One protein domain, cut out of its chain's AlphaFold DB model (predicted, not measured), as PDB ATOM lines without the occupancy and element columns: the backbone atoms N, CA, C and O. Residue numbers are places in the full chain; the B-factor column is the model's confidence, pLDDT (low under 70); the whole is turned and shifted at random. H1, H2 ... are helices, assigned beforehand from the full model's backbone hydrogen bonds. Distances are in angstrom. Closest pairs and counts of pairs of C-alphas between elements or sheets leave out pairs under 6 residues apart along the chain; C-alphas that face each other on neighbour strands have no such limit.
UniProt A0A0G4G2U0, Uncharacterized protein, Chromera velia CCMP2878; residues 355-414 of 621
ATOM      1  N   GLU A 355     143.073 141.680 145.985       97.19
ATOM      2  CA  GLU A 355     142.517 141.384 147.300       97.19
ATOM      3  C   GLU A 355     143.623 141.347 148.358       97.19
ATOM      4  O   GLU A 355     143.516 142.038 149.372       97.19
ATOM      5  N   PHE A 356     144.734 140.662 148.083       97.31
ATOM      6  CA  PHE A 356     145.869 140.607 148.999       97.31
ATOM      7  C   PHE A 356     146.451 141.997 149.289       97.31
ATOM      8  O   PHE A 356     146.575 142.394 150.447       97.31
ATOM      9  N   HIS A 357     146.759 142.788 148.260       96.94
ATOM     10  CA  HIS A 357     147.403 144.089 148.460       96.94
ATOM     11  C   HIS A 357     146.450 145.182 148.966       96.94
ATOM     12  O   HIS A 357     146.884 146.109 149.665       96.94
ATOM     13  N   ALA A 358     145.156 145.081 148.652       96.50
ATOM     14  CA  ALA A 358     144.136 146.033 149.070       96.50
ATOM     15  C   ALA A 358     143.603 145.735 150.484       96.50
ATOM     16  O   ALA A 358     143.451 146.662 151.290       96.50
ATOM     17  N   LEU A 359     143.344 144.457 150.794       95.31
ATOM     18  CA  LEU A 359     142.714 143.980 152.034       95.31
ATOM     19  C   LEU A 359     143.698 143.367 153.033       95.31
ATOM     20  O   LEU A 359     143.375 143.278 154.220       95.31
ATOM     21  N   GLY A 360     144.906 143.012 152.604       95.81
ATOM     22  CA  GLY A 360     145.880 142.270 153.409       95.81
ATOM     23  C   GLY A 360     145.606 140.767 153.481       95.81
ATOM     24  O   GLY A 360     146.335 140.063 154.167       95.81
ATOM     25  N   GLU A 361     144.564 140.280 152.807       96.06
ATOM     26  CA  GLU A 361     144.172 138.873 152.778       96.06
ATOM     27  C   GLU A 361     143.584 138.539 151.404       96.06
ATOM     28  O   GLU A 361     142.804 139.315 150.847       96.06
ATOM     29  N   CYS A 362     143.970 137.392 150.846       97.12
ATOM     30  CA  CYS A 362     143.384 136.866 149.618       97.12
ATOM     31  C   CYS A 362     142.445 135.710 149.976       97.12
ATOM     32  O   CYS A 362     142.899 134.758 150.615       97.12
ATOM     33  N   PRO A 363     141.163 135.732 149.562       95.38
ATOM     34  CA  PRO A 363     140.224 134.651 149.866       95.38
ATOM     35  C   PRO A 363     140.620 133.317 149.220       95.38
ATOM     36  O   PRO A 363     140.155 132.268 149.657       95.38
ATOM     37  N   LEU A 364     141.471 133.356 148.191       96.12
ATOM     38  CA  LEU A 364     142.006 132.177 147.517       96.12
ATOM     39  C   LEU A 364     143.278 131.634 148.189       96.12
ATOM     40  O   LEU A 364     143.718 130.547 147.838       96.12
ATOM     41  N   GLY A 365     143.867 132.337 149.161       94.44
ATOM     42  CA  GLY A 365     145.071 131.870 149.856       94.44
ATOM     43  C   GLY A 365     146.183 131.457 148.883       94.44
ATOM     44  O   GLY A 365     146.527 132.208 147.976       94.44
ATOM     45  N   GLU A 366     146.728 130.257 149.052       92.38
ATOM     46  CA  GLU A 366     147.823 129.731 148.222       92.38
ATOM     47  C   GLU A 366     147.393 129.301 146.810       92.38
ATOM     48  O   GLU A 366     148.247 129.138 145.947       92.38
ATOM     49  N   VAL A 367     146.088 129.151 146.536       95.56
ATOM     50  CA  VAL A 367     145.598 128.792 145.189       95.56
ATOM     51  C   VAL A 367     145.368 130.013 144.293       95.56
ATOM     52  O   VAL A 367     144.821 129.887 143.198       95.56
ATOM     53  N   CYS A 368     145.752 131.208 144.748       96.00
ATOM     54  CA  CYS A 368     145.698 132.407 143.923       96.00
ATOM     55  C   CYS A 368     146.778 132.350 142.835       96.00
ATOM     56  O   CYS A 368     147.953 132.174 143.134       96.00
ATOM     57  N   SER A 369     146.382 132.538 141.575       95.69
ATOM     58  CA  SER A 369     147.311 132.632 140.442       95.69
ATOM     59  C   SER A 369     148.008 133.994 140.335       95.69
ATOM     60  O   SER A 369     148.797 134.208 139.420       95.69
ATOM     61  N   GLU A 370     147.664 134.942 141.208       96.56
ATOM     62  CA  GLU A 370     148.238 136.285 141.247       96.56
ATOM     63  C   GLU A 370     149.290 136.385 142.355       96.56
ATOM     64  O   GLU A 370     149.221 135.703 143.378       96.56
ATOM     65  N   SER A 371     150.265 137.275 142.183       95.88
ATOM     66  CA  SER A 371     151.376 137.383 143.122       95.88
ATOM     67  C   SER A 371     150.927 137.983 144.456       95.88
ATOM     68  O   SER A 371     150.326 139.059 144.498       95.88
ATOM     69  N   HIS A 372     151.280 137.315 145.555       96.75
ATOM     70  CA  HIS A 372     151.166 137.827 146.931       96.75
ATOM     71  C   HIS A 372     152.491 138.397 147.460       96.75
ATOM     72  O   HIS A 372     152.612 138.751 148.634       96.75
ATOM     73  N   SER A 373     153.518 138.465 146.611       95.75
ATOM     74  CA  SER A 373     154.815 139.008 147.001       95.75
ATOM     75  C   SER A 373     154.733 140.518 147.243       95.75
ATOM     76  O   SER A 373     153.979 141.240 146.592       95.75
ATOM     77  N   ALA A 374     155.505 141.027 148.207       95.62
ATOM     78  CA  ALA A 374     155.582 142.465 148.446       95.62
ATOM     79  C   ALA A 374     156.081 143.202 147.188       95.62
ATOM     80  O   ALA A 374     156.923 142.694 146.448       95.62
ATOM     81  N   PHE A 375     155.592 144.425 146.956       95.75
ATOM     82  CA  PHE A 375     156.036 145.214 145.807       95.75
ATOM     83  C   PHE A 375     157.549 145.443 145.855       95.75
ATOM     84  O   PHE A 375     158.069 146.026 146.803       95.75
ATOM     85  N   VAL A 376     158.234 145.050 144.780       94.75
ATOM     86  CA  VAL A 376     159.693 145.187 144.633       94.75
ATOM     87  C   VAL A 376     160.141 146.657 144.642       94.75
ATOM     88  O   VAL A 376     161.286 146.964 144.956       94.75
ATOM     89  N   SER A 377     159.247 147.594 144.300       95.56
ATOM     90  CA  SER A 377     159.549 149.025 144.302       95.56
ATOM     91  C   SER A 377     158.325 149.896 144.586       95.56
ATOM     92  O   SER A 377     157.182 149.529 144.294       95.56
ATOM     93  N   ALA A 378     158.573 151.111 145.085       94.31
ATOM     94  CA  ALA A 378     157.538 152.125 145.280       94.31
ATOM     95  C   ALA A 378     156.837 152.517 143.963       94.31
ATOM     96  O   ALA A 378     155.648 152.833 143.971       94.31
ATOM     97  N   GLY A 379     157.548 152.470 142.830       95.88
ATOM     98  CA  GLY A 379     156.968 152.722 141.509       95.88
ATOM     99  C   GLY A 379     155.888 151.701 141.153       95.88
ATOM    100  O   GLY A 379     154.800 152.079 140.723       95.88
ATOM    101  N   ARG A 380     156.133 150.417 141.431       94.81
ATOM    102  CA  ARG A 380     155.164 149.349 141.165       94.81
ATOM    103  C   ARG A 380     153.946 149.411 142.089       94.81
ATOM    104  O   ARG A 380     152.830 149.178 141.642       94.81
ATOM    105  N   ALA A 381     154.146 149.819 143.342       96.25
ATOM    106  CA  ALA A 381     153.048 150.089 144.267       96.25
ATOM    107  C   ALA A 381     152.159 151.260 143.794       96.25
ATOM    108  O   ALA A 381     150.940 151.202 143.937       96.25
ATOM    109  N   ARG A 382     152.745 152.312 143.200       95.56
ATOM    110  CA  ARG A 382     151.980 153.423 142.599       95.56
ATOM    111  C   ARG A 382     151.187 152.975 141.373       95.56
ATOM    112  O   ARG A 382     149.998 153.260 141.321       95.56
ATOM    113  N   LEU A 383     151.812 152.223 140.463       95.62
ATOM    114  CA  LEU A 383     151.127 151.652 139.296       95.62
ATOM    115  C   LEU A 383     149.932 150.792 139.715       95.62
ATOM    116  O   LEU A 383     148.836 151.003 139.212       95.62
ATOM    117  N   PHE A 384     150.098 149.932 140.725       97.25
ATOM    118  CA  PHE A 384     148.992 149.151 141.279       97.25
ATOM    119  C   PHE A 384     147.825 150.030 141.760       97.25
ATOM    120  O   PHE A 384     146.664 149.722 141.483       97.25
ATOM    121  N   VAL A 385     148.114 151.122 142.482       97.06
ATOM    122  CA  VAL A 385     147.086 152.060 142.963       97.06
ATOM    123  C   VAL A 385     146.388 152.769 141.807       97.06
ATOM    124  O   VAL A 385     145.176 152.966 141.877       97.06
ATOM    125  N   ASP A 386     147.121 153.145 140.763       95.75
ATOM    126  CA  ASP A 386     146.559 153.828 139.601       95.75
ATOM    127  C   ASP A 386     145.701 152.885 138.744       95.75
ATOM    128  O   ASP A 386     144.551 153.220 138.454       95.75
ATOM    129  N   GLU A 387     146.189 151.677 138.451       96.75
ATOM    130  CA  GLU A 387     145.454 150.627 137.727       96.75
ATOM    131  C   GLU A 387     144.174 150.209 138.462       96.75
ATOM    132  O   GLU A 387     143.135 149.971 137.846       96.75
ATOM    133  N   ASN A 388     144.207 150.178 139.797       97.19
ATOM    134  CA  ASN A 388     143.084 149.722 140.615       97.19
ATOM    135  C   ASN A 388     142.322 150.853 141.322       97.19
ATOM    136  O   ASN A 388     141.509 150.596 142.219       97.19
ATOM    137  N   ARG A 389     142.526 152.114 140.920       96.50
ATOM    138  CA  ARG A 389     141.975 153.293 141.611       96.50
ATOM    139  C   ARG A 389     140.459 153.221 141.801       96.50
ATOM    140  O   ARG A 389     139.942 153.542 142.873       96.50
ATOM    141  N   GLN A 390     139.730 152.776 140.778       96.75
ATOM    142  CA  GLN A 390     138.269 152.663 140.838       96.75
ATOM    143  C   GLN A 390     137.808 151.604 141.850       96.75
ATOM    144  O   GLN A 390     136.906 151.882 142.648       96.75
ATOM    145  N   ARG A 391     138.456 150.429 141.874       97.12
ATOM    146  CA  ARG A 391     138.163 149.351 142.835       97.12
ATOM    147  C   ARG A 391     138.471 149.798 144.264       97.12
ATOM    148  O   ARG A 391     137.647 149.601 145.156       97.12
ATOM    149  N   LEU A 392     139.589 150.496 144.480       97.31
ATOM    150  CA  LEU A 392     139.936 151.075 145.784       97.31
ATOM    151  C   LEU A 392     138.898 152.115 146.246       97.31
ATOM    152  O   LEU A 392     138.464 152.081 147.399       97.31
ATOM    153  N   HIS A 393     138.410 152.989 145.357       95.38
ATOM    154  CA  HIS A 393     137.330 153.931 145.685       95.38
ATOM    155  C   HIS A 393     135.996 153.249 146.001       95.38
ATOM    156  O   HIS A 393     135.278 153.694 146.900       95.38
ATOM    157  N   GLN A 394     135.624 152.198 145.265       96.12
ATOM    158  CA  GLN A 394     134.434 151.402 145.588       96.12
ATOM    159  C   GLN A 394     134.583 150.747 146.962       96.12
ATOM    160  O   GLN A 394     133.664 150.794 147.776       96.12
ATOM    161  N   MET A 395     135.769 150.232 147.275       95.12
ATOM    162  CA  MET A 395     136.048 149.628 148.568       95.12
ATOM    163  C   MET A 395     135.972 150.634 149.728       95.12
ATOM    164  O   MET A 395     135.365 150.318 150.752       95.12
ATOM    165  N   ILE A 396     136.499 151.856 149.565       95.75
ATOM    166  CA  ILE A 396     136.324 152.944 150.549       95.75
ATOM    167  C   ILE A 396     134.834 153.256 150.747       95.75
ATOM    168  O   ILE A 396     134.393 153.436 151.882       95.75
ATOM    169  N   ARG A 397     134.041 153.294 149.665       93.31
ATOM    170  CA  ARG A 397     132.590 153.535 149.741       93.31
ATOM    171  C   ARG A 397     131.854 152.426 150.496       93.31
ATOM    172  O   ARG A 397     131.005 152.738 151.321       93.31
ATOM    173  N   HIS A 398     132.191 151.161 150.247       95.12
ATOM    174  CA  HIS A 398     131.510 150.020 150.866       95.12
ATOM    175  C   HIS A 398     131.923 149.769 152.319       95.12
ATOM    176  O   HIS A 398     131.067 149.475 153.147       95.12
ATOM    177  N   ARG A 399     133.218 149.872 152.642       93.75
ATOM    178  CA  ARG A 399     133.733 149.587 153.995       93.75
ATOM    179  C   ARG A 399     133.799 150.823 154.894       93.75
ATOM    180  O   ARG A 399     133.922 150.692 156.108       93.75
ATOM    181  N   GLY A 400     133.713 152.015 154.312       92.88
ATOM    182  CA  GLY A 400     133.868 153.283 155.010       92.88
ATOM    183  C   GLY A 400     135.328 153.733 155.129       92.88
ATOM    184  O   GLY A 400     136.279 152.947 155.099       92.88
ATOM    185  N   VAL A 401     135.497 155.047 155.292       89.62
ATOM    186  CA  VAL A 401     136.807 155.710 155.404       89.62
ATOM    187  C   VAL A 401     137.582 155.222 156.630       89.62
ATOM    188  O   VAL A 401     138.766 154.920 156.534       89.62
ATOM    189  N   GLU A 402     136.915 155.062 157.773       84.19
ATOM    190  CA  GLU A 402     137.565 154.657 159.026       84.19
ATOM    191  C   GLU A 402     138.188 153.257 158.958       84.19
ATOM    192  O   GLU A 402     139.253 153.031 159.527       84.19
ATOM    193  N   ALA A 403     137.573 152.337 158.209       86.25
ATOM    194  CA  ALA A 403     138.085 150.980 158.028       86.25
ATOM    195  C   ALA A 403     139.268 150.906 157.043       86.25
ATOM    196  O   ALA A 403     140.010 149.926 157.031       86.25
ATOM    197  N   THR A 404     139.439 151.925 156.194       90.38
ATOM    198  CA  THR A 404     140.420 151.928 155.096       90.38
ATOM    199  C   THR A 404     141.557 152.929 155.290       90.38
ATOM    200  O   THR A 404     142.614 152.750 154.692       90.38
ATOM    201  N   LYS A 405     141.414 153.919 156.184       90.06
ATOM    202  CA  LYS A 405     142.411 154.980 156.426       90.06
ATOM    203  C   LYS A 405     143.796 154.486 156.858       90.06
ATOM    204  O   LYS A 405     144.777 155.194 156.681       90.06
ATOM    205  N   HIS A 406     143.873 153.290 157.440       87.94
ATOM    206  CA  HIS A 406     145.124 152.683 157.904       87.94
ATOM    207  C   HIS A 406     145.862 151.904 156.807       87.94
ATOM    208  O   HIS A 406     146.937 151.366 157.053       87.94
ATOM    209  N   ARG A 407     145.287 151.797 155.605       94.88
ATOM    210  CA  ARG A 407     145.899 151.060 154.499       94.88
ATOM    211  C   ARG A 407     146.947 151.921 153.803       94.88
ATOM    212  O   ARG A 407     146.725 153.104 153.564       94.88
ATOM    213  N   TRP A 408     148.069 151.305 153.438       95.44
ATOM    214  CA  TRP A 408     149.226 151.981 152.836       95.44
ATOM    215  C   TRP A 408     148.868 152.774 151.564       95.44
ATOM    216  O   TRP A 408     149.403 153.855 151.330       95.44
ATOM    217  N   TRP A 409     147.913 152.279 150.770       95.81
ATOM    218  CA  TRP A 409     147.465 152.907 149.525       95.81
ATOM    219  C   TRP A 409     146.467 154.059 149.735       95.81
ATOM    220  O   TRP A 409     146.224 154.823 148.802       95.81
ATOM    221  N   PHE A 410     145.888 154.228 150.932       95.12
ATOM    222  CA  PHE A 410     144.820 155.209 151.173       95.12
ATOM    223  C   PHE A 410     145.273 156.645 150.872       95.12
ATOM    224  O   PHE A 410     144.559 157.402 150.213       95.12
ATOM    225  N   GLY A 411     146.493 157.005 151.286       93.62
ATOM    226  CA  GLY A 411     147.077 158.316 150.985       93.62
ATOM    227  C   GLY A 411     147.366 158.530 149.495       93.62
ATOM    228  O   GLY A 411     147.269 159.652 149.006       93.62
ATOM    229  N   LEU A 412     147.663 157.457 148.755       94.44
ATOM    230  CA  LEU A 412     148.004 157.519 147.331       94.44
ATOM    231  C   LEU A 412     146.765 157.713 146.449       94.44
ATOM    232  O   LEU A 412     146.811 158.489 145.499       94.44
ATOM    233  N   VAL A 413     145.633 157.095 146.806       91.88
ATOM    234  CA  VAL A 413     144.355 157.270 146.088       91.88
ATOM    235  C   VAL A 413     143.877 158.731 146.132       91.88
ATOM    236  O   VAL A 413     143.304 159.227 145.162       91.88
ATOM    237  N   GLY A 414     144.133 159.444 147.236       83.62
ATOM    238  CA  GLY A 414     143.740 160.848 147.411       83.62
ATOM    239  C   GLY A 414     144.717 161.883 146.838       83.62
ATOM    240  O   GLY A 414     144.315 163.017 146.587       83.62
TER     241      GLY A 414
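This is residues 355 to 414 of the 621 residues of an uncharacterized protein of Chromera velia CCMP2878 (UniProt A0A0G4G2U0). Two helices, H2 and H3, meet near their ends as an L with its corner at Asn 388, and short helices H1 and H5 sit at opposite sides of the L, with H1 nearest to the middle of the domain. H4 folds back beside the far end of H3, with Thr 404 close to Ile 396, and residues 360 to 377 make a wide loop from H1 round to the start of H2. The printed part has 60 residues with five named helices, in the order H1, H2, H3, H4, H5, and no named strand; its class is all helix. It is compact, with a radius of gyration of the C-alphas of 11.7 A, and the C-alphas span 29 by 26 by 18 A.

The longest helix is H3, residues 389 to 399. H2, residues 378 to 387, is close to H3 but not clearly touching: their closest C-alphas, of Val 385 and Leu 392, are 7.7 A apart. The lines of H2 and H3 are about perpendicular, at 76 degrees. H5, residues 410 to 414, touches H2, with the closest C-alphas, of Val 385 and Val 413, 6.7 A apart. H5 and H3 only just touch, with 3 pairs of C-alphas within 8 A; the closest, of Arg 389 and Val 413, are 6.4 A apart. H1, residues 355 to 359, is close to H3 but not clearly touching: the closest C-alphas, of Ala 358 and Leu 392, are 7.3 A apart. H1 and H2 are near each other, with 5 pairs of C-alphas within 10 A. H4, residues 401 to 404, is close to H3 but not clearly touching, with the C-alphas of Ile 396 and Thr 404, the closest, 6.2 A apart. H1 is apart from H4 and H5, and H2 is apart from H4. In H1, H2 and H3 every O i to N i+4 pair is within hydrogen-bond range; in H5 0 of 1 is, and 0 of 2 O i to N i+3 pairs, while H4 is too short for an O i to N i+4 pair.

H3 measures 15.3 A from C-alpha 389 at (141.975, 153.293, 141.611) to C-alpha 399 at (133.733, 149.587, 153.995). H2 measures 14.3 A from Ala 378 to Glu 387. H1 begins at C-alpha 355, at (142.517, 141.384, 147.300). H5 ends at C-alpha 414, at (143.740, 160.848, 147.411).

The two C-alphas farthest apart, of Val 367 and Gly 414, are 32.2 A apart. The link from H1 to H2, 18 residues, is long; the links from H2 to H3, H3 to H4 and H4 to H5 are tight. The printed part has no cut. The mean pLDDT of the printed part is 94.7, and no printed residue is under 70.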